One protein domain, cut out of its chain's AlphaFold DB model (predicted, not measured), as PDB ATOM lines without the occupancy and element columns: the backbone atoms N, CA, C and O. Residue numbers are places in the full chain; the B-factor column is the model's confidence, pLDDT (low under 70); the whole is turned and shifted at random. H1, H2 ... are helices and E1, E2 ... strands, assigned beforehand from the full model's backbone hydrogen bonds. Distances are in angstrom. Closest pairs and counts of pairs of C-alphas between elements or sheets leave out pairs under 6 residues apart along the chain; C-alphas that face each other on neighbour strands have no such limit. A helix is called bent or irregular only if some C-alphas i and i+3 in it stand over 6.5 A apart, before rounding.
ATOM      1  N   VAL A   3      41.549 -16.875  49.312       95.19
ATOM      2  CA  VAL A   3      42.427 -16.751  50.480       95.19
ATOM      3  C   VAL A   3      43.736 -17.481  50.210       95.19
ATOM      4  O   VAL A   3      43.750 -18.524  49.553       95.19
ATOM      5  N   GLU A   4      44.826 -16.914  50.720       94.19
ATOM      6  CA  GLU A   4      46.131 -17.563  50.781       94.19
ATOM      7  C   GLU A   4      46.272 -18.358  52.087       94.19
ATOM      8  O   GLU A   4      45.928 -17.867  53.163       94.19
ATOM      9  N   PHE A   5      46.805 -19.573  51.993       92.62
ATOM     10  CA  PHE A   5      47.109 -20.481  53.095       92.62
ATOM     11  C   PHE A   5      48.630 -20.699  53.164       92.62
ATOM     12  O   PHE A   5      49.151 -21.640  52.552       92.62
ATOM     13  N   PRO A   6      49.368 -19.838  53.890       85.56
ATOM     14  CA  PRO A   6      50.817 -19.947  54.002       85.56
ATOM     15  C   PRO A   6      51.231 -21.302  54.584       85.56
ATOM     16  O   PRO A   6      50.679 -21.751  55.587       85.56
ATOM     17  N   GLY A   7      52.216 -21.953  53.964       83.50
ATOM     18  CA  GLY A   7      52.744 -23.246  54.420       83.50
ATOM     19  C   GLY A   7      51.952 -24.477  53.965       83.50
ATOM     20  O   GLY A   7      52.312 -25.585  54.346       83.50
ATOM     21  N   SER A   8      50.904 -24.310  53.151       86.12
ATOM     22  CA  SER A   8      50.266 -25.422  52.441       86.12
ATOM     23  C   SER A   8      50.946 -25.676  51.092       86.12
ATOM     24  O   SER A   8      51.330 -24.728  50.410       86.12
ATOM     25  N   ASP A   9      51.000 -26.942  50.661       84.94
ATOM     26  CA  ASP A   9      51.388 -27.329  49.292       84.94
ATOM     27  C   ASP A   9      50.420 -26.778  48.227       84.94
ATOM     28  O   ASP A   9      50.718 -26.776  47.036       84.94
ATOM     29  N   ARG A  10      49.239 -26.317  48.658       87.38
ATOM     30  CA  ARG A  10      48.227 -25.656  47.833       87.38
ATOM     31  C   ARG A  10      47.984 -24.272  48.415       87.38
ATOM     32  O   ARG A  10      47.212 -24.130  49.363       87.38
ATOM     33  N   LYS A  11      48.650 -23.247  47.882       92.31
ATOM     34  CA  LYS A  11      48.660 -21.925  48.530       92.31
ATOM     35  C   LYS A  11      47.327 -21.199  48.502       92.31
ATOM     36  O   LYS A  11      47.088 -20.384  49.382       92.31
ATOM     37  N   TYR A  12      46.466 -21.462  47.524       96.12
ATOM     38  CA  TYR A  12      45.222 -20.714  47.358       96.12
ATOM     39  C   TYR A  12      43.988 -21.597  47.489       96.12
ATOM     40  O   TYR A  12      43.961 -22.750  47.053       96.12
ATOM     41  N   GLY A  13      42.928 -21.029  48.054       95.62
ATOM     42  CA  GLY A  13      41.629 -21.682  48.143       95.62
ATOM     43  C   GLY A  13      40.490 -20.686  48.288       95.62
ATOM     44  O   GLY A  13      40.695 -19.511  48.600       95.62
ATOM     45  N   PHE A  14      39.270 -21.164  48.063       95.88
ATOM     46  CA  PHE A  14      38.068 -20.385  48.319       95.88
ATOM     47  C   PHE A  14      37.497 -20.723  49.689       95.88
ATOM     48  O   PHE A  14      37.306 -21.890  50.024       95.88
ATOM     49  N   VAL A  15      37.162 -19.687  50.452       96.44
ATOM     50  CA  VAL A  15      36.408 -19.799  51.703       96.44
ATOM     51  C   VAL A  15      35.022 -19.186  51.559       96.44
ATOM     52  O   VAL A  15      34.816 -18.222  50.801       96.44
ATOM     53  N   VAL A  16      34.075 -19.731  52.318       95.19
ATOM     54  CA  VAL A  16      32.741 -19.151  52.480       95.19
ATOM     55  C   VAL A  16      32.888 -17.824  53.222       95.19
ATOM     56  O   VAL A  16      33.378 -17.782  54.348       95.19
ATOM     57  N   SER A  17      32.495 -16.725  52.579       94.31
ATOM     58  CA  SER A  17      32.730 -15.374  53.102       94.31
ATOM     59  C   SER A  17      31.684 -14.907  54.110       94.31
ATOM     60  O   SER A  17      31.979 -14.036  54.919       94.31
ATOM     61  N   THR A  18      30.458 -15.432  54.049       93.94
ATOM     62  CA  THR A  18      29.316 -14.918  54.822       93.94
ATOM     63  C   THR A  18      28.361 -16.033  55.256       93.94
ATOM     64  O   THR A  18      28.412 -17.158  54.758       93.94
ATOM     65  N   GLY A  19      27.469 -15.712  56.198       95.69
ATOM     66  CA  GLY A  19      26.436 -16.623  56.696       95.69
ATOM     67  C   GLY A  19      26.934 -17.611  57.753       95.69
ATOM     68  O   GLY A  19      28.046 -17.510  58.260       95.69
ATOM     69  N   TYR A  20      26.091 -18.591  58.090       96.81
ATOM     70  CA  TYR A  20      26.354 -19.551  59.173       96.81
ATOM     71  C   TYR A  20      27.601 -20.424  58.944       96.81
ATOM     72  O   TYR A  20      28.219 -20.892  59.892       96.81
ATOM     73  N   LYS A  21      27.980 -20.632  57.677       94.81
ATOM     74  CA  LYS A  21      29.143 -21.434  57.271       94.81
ATOM     75  C   LYS A  21      30.390 -20.592  56.969       94.81
ATOM     76  O   LYS A  21      31.323 -21.108  56.359       94.81
ATOM     77  N   ALA A  22      30.400 -19.311  57.344       96.75
ATOM     78  CA  ALA A  22      31.539 -18.432  57.103       96.75
ATOM     79  C   ALA A  22      32.835 -18.999  57.707       96.75
ATOM     80  O   ALA A  22      32.830 -19.575  58.794       96.75
ATOM     81  N   GLY A  23      33.941 -18.843  56.982       95.06
ATOM     82  CA  GLY A  23      35.259 -19.348  57.377       95.06
ATOM     83  C   GLY A  23      35.534 -20.804  56.992       95.06
ATOM     84  O   GLY A  23      36.686 -21.229  57.055       95.06
ATOM     85  N   LEU A  24      34.532 -21.570  56.543       96.69
ATOM     86  CA  LEU A  24      34.781 -22.908  56.006       96.69
ATOM     87  C   LEU A  24      35.502 -22.833  54.656       96.69
ATOM     88  O   LEU A  24      35.153 -22.023  53.791       96.69
ATOM     89  N   ILE A  25      36.478 -23.724  54.470       95.06
ATOM     90  CA  ILE A  25      37.149 -23.937  53.187       95.06
ATOM     91  C   ILE A  25      36.160 -24.639  52.253       95.06
ATOM     92  O   ILE A  25      35.690 -25.735  52.550       95.06
ATOM     93  N   LEU A  26      35.842 -23.995  51.133       93.44
ATOM     94  CA  LEU A  26      35.004 -24.560  50.079       93.44
ATOM     95  C   LEU A  26      35.828 -25.494  49.189       93.44
ATOM     96  O   LEU A  26      35.418 -26.617  48.918       93.44
ATOM     97  N   VAL A  27      36.999 -25.024  48.749       94.31
ATOM     98  CA  VAL A  27      37.906 -25.783  47.886       94.31
ATOM     99  C   VAL A  27      39.329 -25.240  47.989       94.31
ATOM    100  O   VAL A  27      39.537 -24.028  48.051       94.31
ATOM    101  N   MET A  28      40.309 -26.141  47.981       95.75
ATOM    102  CA  MET A  28      41.716 -25.801  47.755       95.75
ATOM    103  C   MET A  28      41.989 -25.876  46.253       95.75
ATOM    104  O   MET A  28      41.610 -26.866  45.620       95.75
ATOM    105  N   LEU A  29      42.635 -24.861  45.683       96.44
ATOM    106  CA  LEU A  29      43.018 -24.847  44.271       96.44
ATOM    107  C   LEU A  29      44.287 -25.677  44.058       96.44
ATOM    108  O   LEU A  29      45.102 -25.815  44.969       96.44
ATOM    109  N   PRO A  30      44.431 -26.348  42.909       95.69
ATOM    110  CA  PRO A  30      45.623 -27.138  42.635       95.69
ATOM    111  C   PRO A  30      46.811 -26.216  42.315       95.69
ATOM    112  O   PRO A  30      46.623 -25.029  42.053       95.69
ATOM    113  N   GLN A  31      48.032 -26.744  42.384       93.88
ATOM    114  CA  GLN A  31      49.254 -25.936  42.291       93.88
ATOM    115  C   GLN A  31      49.379 -25.222  40.937       93.88
ATOM    116  O   GLN A  31      49.848 -24.092  40.872       93.88
ATOM    117  N   GLU A  32      48.891 -25.833  39.857       95.00
ATOM    118  CA  GLU A  32      48.863 -25.233  38.520       95.00
ATOM    119  C   GLU A  32      47.971 -23.982  38.406       95.00
ATOM    120  O   GLU A  32      48.039 -23.274  37.403       95.00
ATOM    121  N   ALA A  33      47.136 -23.703  39.415       95.75
ATOM    122  CA  ALA A  33      46.365 -22.467  39.487       95.75
ATOM    123  C   ALA A  33      47.220 -21.266  39.919       95.75
ATOM    124  O   ALA A  33      46.816 -20.124  39.696       95.75
ATOM    125  N   GLU A  34      48.369 -21.492  40.558       94.75
ATOM    126  CA  GLU A  34      49.251 -20.425  41.033       94.75
ATOM    127  C   GLU A  34      49.793 -19.594  39.859       94.75
ATOM    128  O   GLU A  34      50.116 -20.112  38.788       94.75
ATOM    129  N   LEU A  35      49.872 -18.275  40.046       94.44
ATOM    130  CA  LEU A  35      50.508 -17.388  39.080       94.44
ATOM    131  C   LEU A  35      52.027 -17.496  39.222       94.44
ATOM    132  O   LEU A  35      52.587 -17.234  40.286       94.44
ATOM    133  N   GLU A  36      52.704 -17.842  38.134       88.88
ATOM    134  CA  GLU A  36      54.158 -17.961  38.135       88.88
ATOM    135  C   GLU A  36      54.826 -16.621  38.495       88.88
ATOM    136  O   GLU A  36      54.423 -15.553  38.029       88.88
ATOM    137  N   HIS A  37      55.849 -16.677  39.352       86.69
ATOM    138  CA  HIS A  37      56.647 -15.527  39.802       86.69
ATOM    139  C   HIS A  37      55.886 -14.396  40.523       86.69
ATOM    140  O   HIS A  37      56.441 -13.309  40.697       86.69
ATOM    141  N   SER A  38      54.649 -14.618  40.980       87.25
ATOM    142  CA  SER A  38      53.859 -13.601  41.684       87.25
ATOM    143  C   SER A  38      52.962 -14.209  42.764       87.25
ATOM    144  O   SER A  38      52.628 -15.389  42.726       87.25
ATOM    145  N   ALA A  39      52.554 -13.394  43.738       87.06
ATOM    146  CA  ALA A  39      51.532 -13.773  44.706       87.06
ATOM    147  C   ALA A  39      50.147 -13.598  44.064       87.06
ATOM    148  O   ALA A  39      49.613 -12.491  43.991       87.06
ATOM    149  N   GLY A  40      49.576 -14.689  43.562       92.25
ATOM    150  CA  GLY A  40      48.227 -14.692  43.018       92.25
ATOM    151  C   GLY A  40      47.869 -15.983  42.297       92.25
ATOM    152  O   GLY A  40      48.642 -16.934  42.238       92.25
ATOM    153  N   VAL A  41      46.671 -15.983  41.721       95.38
ATOM    154  CA  VAL A  41      46.155 -17.072  40.888       95.38
ATOM    155  C   VAL A  41      46.238 -16.649  39.422       95.38
ATOM    156  O   VAL A  41      45.965 -15.494  39.082       95.38
ATOM    157  N   SER A  42      46.617 -17.576  38.545       96.12
ATOM    158  CA  SER A  42      46.679 -17.347  37.105       96.12
ATOM    159  C   SER A  42      45.297 -17.009  36.547       96.12
ATOM    160  O   SER A  42      44.351 -17.793  36.643       96.12
ATOM    161  N   ARG A  43      45.186 -15.838  35.904       94.50
ATOM    162  CA  ARG A  43      43.950 -15.403  35.237       94.50
ATOM    163  C   ARG A  43      43.508 -16.406  34.175       94.50
ATOM    164  O   ARG A  43      42.329 -16.731  34.111       94.50
ATOM    165  N   GLN A  44      44.440 -16.861  33.337       96.75
ATOM    166  CA  GLN A  44      44.111 -17.786  32.256       96.75
ATOM    167  C   GLN A  44      43.627 -19.118  32.825       96.75
ATOM    168  O   GLN A  44      42.587 -19.616  32.408       96.75
ATOM    169  N   TRP A  45      44.305 -19.625  33.862       97.38
ATOM    170  CA  TRP A  45      43.883 -20.850  34.532       97.38
ATOM    171  C   TRP A  45      42.460 -20.729  35.081       97.38
ATOM    172  O   TRP A  45      41.655 -21.623  34.848       97.38
ATOM    173  N   VAL A  46      42.134 -19.616  35.751       96.00
ATOM    174  CA  VAL A  46      40.786 -19.337  36.282       96.00
ATOM    175  C   VAL A  46      39.729 -19.389  35.187       96.00
ATOM    176  O   VAL A  46      38.684 -19.992  35.408       96.00
ATOM    177  N   ILE A  47      39.999 -18.784  34.028       96.88
ATOM    178  CA  ILE A  47      39.071 -18.782  32.890       96.88
ATOM    179  C   ILE A  47      38.856 -20.210  32.383       96.88
ATOM    180  O   ILE A  47      37.717 -20.664  32.290       96.88
ATOM    181  N   ASP A  48      39.943 -20.944  32.147       97.81
ATOM    182  CA  ASP A  48      39.898 -22.293  31.569       97.81
ATOM    183  C   ASP A  48      39.273 -23.332  32.521       97.81
ATOM    184  O   ASP A  48      38.779 -24.374  32.092       97.81
ATOM    185  N   ASN A  49      39.303 -23.062  33.829       97.50
ATOM    186  CA  ASN A  49      38.919 -24.000  34.885       97.50
ATOM    187  C   ASN A  49      37.696 -23.549  35.702       97.50
ATOM    188  O   ASN A  49      37.344 -24.205  36.689       97.50
ATOM    189  N   TRP A  50      37.040 -22.460  35.293       96.75
ATOM    190  CA  TRP A  50      35.999 -21.771  36.057       96.75
ATOM    191  C   TRP A  50      34.896 -22.708  36.567       96.75
ATOM    192  O   TRP A  50      34.697 -22.839  37.777       96.75
ATOM    193  N   ASN A  51      34.216 -23.421  35.666       96.31
ATOM    194  CA  ASN A  51      33.095 -24.289  36.041       96.31
ATOM    195  C   ASN A  51      33.527 -25.507  36.863       96.31
ATOM    196  O   ASN A  51      32.738 -26.048  37.630       96.31
ATOM    197  N   LYS A  52      34.784 -25.940  36.738       96.44
ATOM    198  CA  LYS A  52      35.290 -27.105  37.466       96.44
ATOM    199  C   LYS A  52      35.624 -26.782  38.921       96.44
ATOM    200  O   LYS A  52      35.434 -27.632  39.787       96.44
ATOM    201  N   TRP A  53      36.160 -25.592  39.184       96.06
ATOM    202  CA  TRP A  53      36.746 -25.271  40.490       96.06
ATOM    203  C   TRP A  53      36.083 -24.111  41.221       96.06
ATOM    204  O   TRP A  53      36.297 -23.974  42.423       96.06
ATOM    205  N   ILE A  54      35.325 -23.265  40.526       94.12
ATOM    206  CA  ILE A  54      34.834 -22.000  41.082       94.12
ATOM    207  C   ILE A  54      33.314 -21.995  41.130       94.12
ATOM    208  O   ILE A  54      32.749 -21.903  42.220       94.12
ATOM    209  N   TYR A  55      32.648 -22.105  39.978       93.88
ATOM    210  CA  TYR A  55      31.189 -22.060  39.931       93.88
ATOM    211  C   TYR A  55      30.615 -22.918  38.798       93.88
ATOM    212  O   TYR A  55      30.558 -22.504  37.645       93.88
ATOM    213  N   GLU A  56      30.150 -24.119  39.142       94.25
ATOM    214  CA  GLU A  56      29.692 -25.128  38.177       94.25
ATOM    215  C   GLU A  56      28.545 -24.667  37.269       94.25
ATOM    216  O   GLU A  56      28.567 -24.963  36.078       94.25
ATOM    217  N   THR A  57      27.585 -23.896  37.782       96.12
ATOM    218  CA  THR A  57      26.359 -23.544  37.047       96.12
ATOM    219  C   THR A  57      26.397 -22.179  36.356       96.12
ATOM    220  O   THR A  57      25.387 -21.767  35.792       96.12
ATOM    221  N   CYS A  58      27.510 -21.445  36.419       95.81
ATOM    222  CA  CYS A  58      27.635 -20.097  35.852       95.81
ATOM    223  C   CYS A  58      28.778 -20.064  34.841       95.81
ATOM    224  O   CYS A  58      29.906 -20.393  35.204       95.81
ATOM    225  N   SER A  59      28.509 -19.683  33.589       96.38
ATOM    226  CA  SER A  59      29.576 -19.515  32.596       96.38
ATOM    227  C   SER A  59      30.530 -18.406  33.027       96.38
ATOM    228  O   SER A  59      30.095 -17.394  33.573       96.38
ATOM    229  N   VAL A  60      31.822 -18.563  32.733       96.50
ATOM    230  CA  VAL A  60      32.805 -17.490  32.942       96.50
ATOM    231  C   VAL A  60      32.470 -16.239  32.119       96.50
ATOM    232  O   VAL A  60      32.746 -15.127  32.560       96.50
ATOM    233  N   ASP A  61      31.818 -16.406  30.966       96.12
ATOM    234  CA  ASP A  61      31.396 -15.297  30.099       96.12
ATOM    235  C   ASP A  61      30.274 -14.447  30.719       96.12
ATOM    236  O   ASP A  61      30.107 -13.283  30.357       96.12
ATOM    237  N   ASP A  62      29.543 -15.003  31.691       96.81
ATOM    238  CA  ASP A  62      28.477 -14.315  32.427       96.81
ATOM    239  C   ASP A  62      29.003 -13.619  33.702       96.81
ATOM    240  O   ASP A  62      28.229 -13.074  34.496       96.81
ATOM    241  N   VAL A  63      30.321 -13.643  33.934       93.38
ATOM    242  CA  VAL A  63      30.951 -13.067  35.127       93.38
ATOM    243  C   VAL A  63      31.321 -11.609  34.888       93.38
ATOM    244  O   VAL A  63      32.156 -11.268  34.052       93.38
ATOM    245  N   TYR A  64      30.757 -10.729  35.710       91.56
ATOM    246  CA  TYR A  64      31.128  -9.320  35.730       91.56
ATOM    247  C   TYR A  64      32.409  -9.104  36.538       91.56
ATOM    248  O   TYR A  64      32.562  -9.622  37.645       91.56
ATOM    249  N   VAL A  65      33.314  -8.287  35.999       88.56
ATOM    250  CA  VAL A  65      34.550  -7.886  36.674       88.56
ATOM    251  C   VAL A  65      34.480  -6.401  36.984       88.56
ATOM    252  O   VAL A  65      34.417  -5.574  36.074       88.56
ATOM    253  N   ASP A  66      34.531  -6.070  38.270       88.69
ATOM    254  CA  ASP A  66      34.776  -4.698  38.695       88.69
ATOM    255  C   ASP A  66      36.285  -4.423  38.659       88.69
ATOM    256  O   ASP A  66      37.084  -5.203  39.185       88.69
ATOM    257  N   LYS A  67      36.691  -3.334  37.999       82.56
ATOM    258  CA  LYS A  67      38.112  -2.989  37.834       82.56
ATOM    259  C   LYS A  67      38.739  -2.541  39.147       82.56
ATOM    260  O   LYS A  67      39.952  -2.675  39.314       82.56
ATOM    261  N   ASN A  68      37.942  -1.985  40.054       81.50
ATOM    262  CA  ASN A  68      38.431  -1.419  41.296       81.50
ATOM    263  C   ASN A  68      37.301  -1.288  42.313       81.50
ATOM    264  O   ASN A  68      36.264  -0.707  42.024       81.50
ATOM    265  N   TYR A  69      37.555  -1.711  43.550       74.38
ATOM    266  CA  TYR A  69      36.728  -1.282  44.672       74.38
ATOM    267  C   TYR A  69      37.160   0.130  45.082       74.38
ATOM    268  O   TYR A  69      38.319   0.310  45.465       74.38
ATOM    269  N   PRO A  70      36.286   1.150  44.998       76.62
ATOM    270  CA  PRO A  70      36.614   2.462  45.535       76.62
ATOM    271  C   PRO A  70      36.839   2.345  47.047       76.62
ATOM    272  O   PRO A  70      36.111   1.628  47.738       76.62
ATOM    273  N   VAL A  71      37.849   3.048  47.565       76.44
ATOM    274  CA  VAL A  71      38.067   3.136  49.014       76.44
ATOM    275  C   VAL A  71      36.816   3.768  49.636       76.44
ATOM    276  O   VAL A  71      36.419   4.852  49.199       76.44
ATOM    277  N   PRO A  72      36.164   3.122  50.621       78.94
ATOM    278  CA  PRO A  72      35.002   3.701  51.278       78.94
ATOM    279  C   PRO A  72      35.343   5.065  51.882       78.94
ATOM    280  O   PRO A  72      36.322   5.189  52.615       78.94
ATOM    281  N   ALA A  73      34.510   6.077  51.622       76.31
ATOM    282  CA  ALA A  73      34.720   7.447  52.103       76.31
ATOM    283  C   ALA A  73      34.824   7.562  53.638       76.31
ATOM    284  O   ALA A  73      35.356   8.538  54.142       76.31
ATOM    285  N   SER A  74      34.345   6.564  54.387       80.00
ATOM    286  CA  SER A  74      34.461   6.483  55.849       80.00
ATOM    287  C   SER A  74      35.873   6.173  56.364       80.00
ATOM    288  O   SER A  74      36.070   6.119  57.574       80.00
ATOM    289  N   LEU A  75      36.823   5.879  55.472       62.91
ATOM    290  CA  LEU A  75      38.220   5.564  55.791       62.91
ATOM    291  C   LEU A  75      39.196   6.646  55.287       62.91
ATOM    292  O   LEU A  75      40.403   6.403  55.278       62.91
ATOM    293  N   ILE A  76      38.678   7.803  54.851       55.19
ATOM    294  CA  ILE A  76      39.432   8.964  54.346       55.19
ATOM    295  C   ILE A  76      39.237  10.147  55.297       55.19
ATOM    296  O   ILE A  76      38.088  10.336  55.755       55.19
TER     297      ILE A  76
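This is residues 3 to 76 of the 76 residues of the protein "Imm45 domain-containing protein" of Rothia aeria F0184 (UniProt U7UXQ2). With little regular structure, the model is a body of loops round a small hairpin of two strands, E1 and E2, and one helix, H1; residues 62 to 76 stick out as a free tail. The printed part has 74 residues, with E1, E2 and H1 in that order, and the sheet E1 - E2 is antiparallel. The class is mixed, helices and strands, with 19 residues in named elements. The whole is loose, with a radius of gyration of the C-alphas of 14.4 A and spans of 39 by 33 by 33 A.

E1, residues 12 to 15, is 9.9 A long from C-alpha 12 at (45.222, -20.714, 47.358). E2, residues 25 to 28, is 7.3 A long. H1, residues 43 to 53, is 13.3 A long and ends at C-alpha 53 at (36.746, -25.271, 40.490); it is irregular, with C-alphas 48 and 51 8.4 A apart.

The hairpin strands E1 and E2 are antiparallel at 161 degrees, with N 14 and O 27 within hydrogen-bond range at 2.9 A. Residues 3 to 4 pair antiparallel with residues 12 to 13 of E1. The closest C-alphas of E2 and H1, Val 27 and Trp 53, are 7.5 A apart. E1 and H1 are apart. In H1, 5 of 7 O i to N i+4 pairs are within range.

The C-alphas farthest apart, Lys 52 and Ile 76, are 40.0 A apart. The printed part has no cut. The link E2 to H1 is long. Residues 75 to 76 have pLDDT under 70.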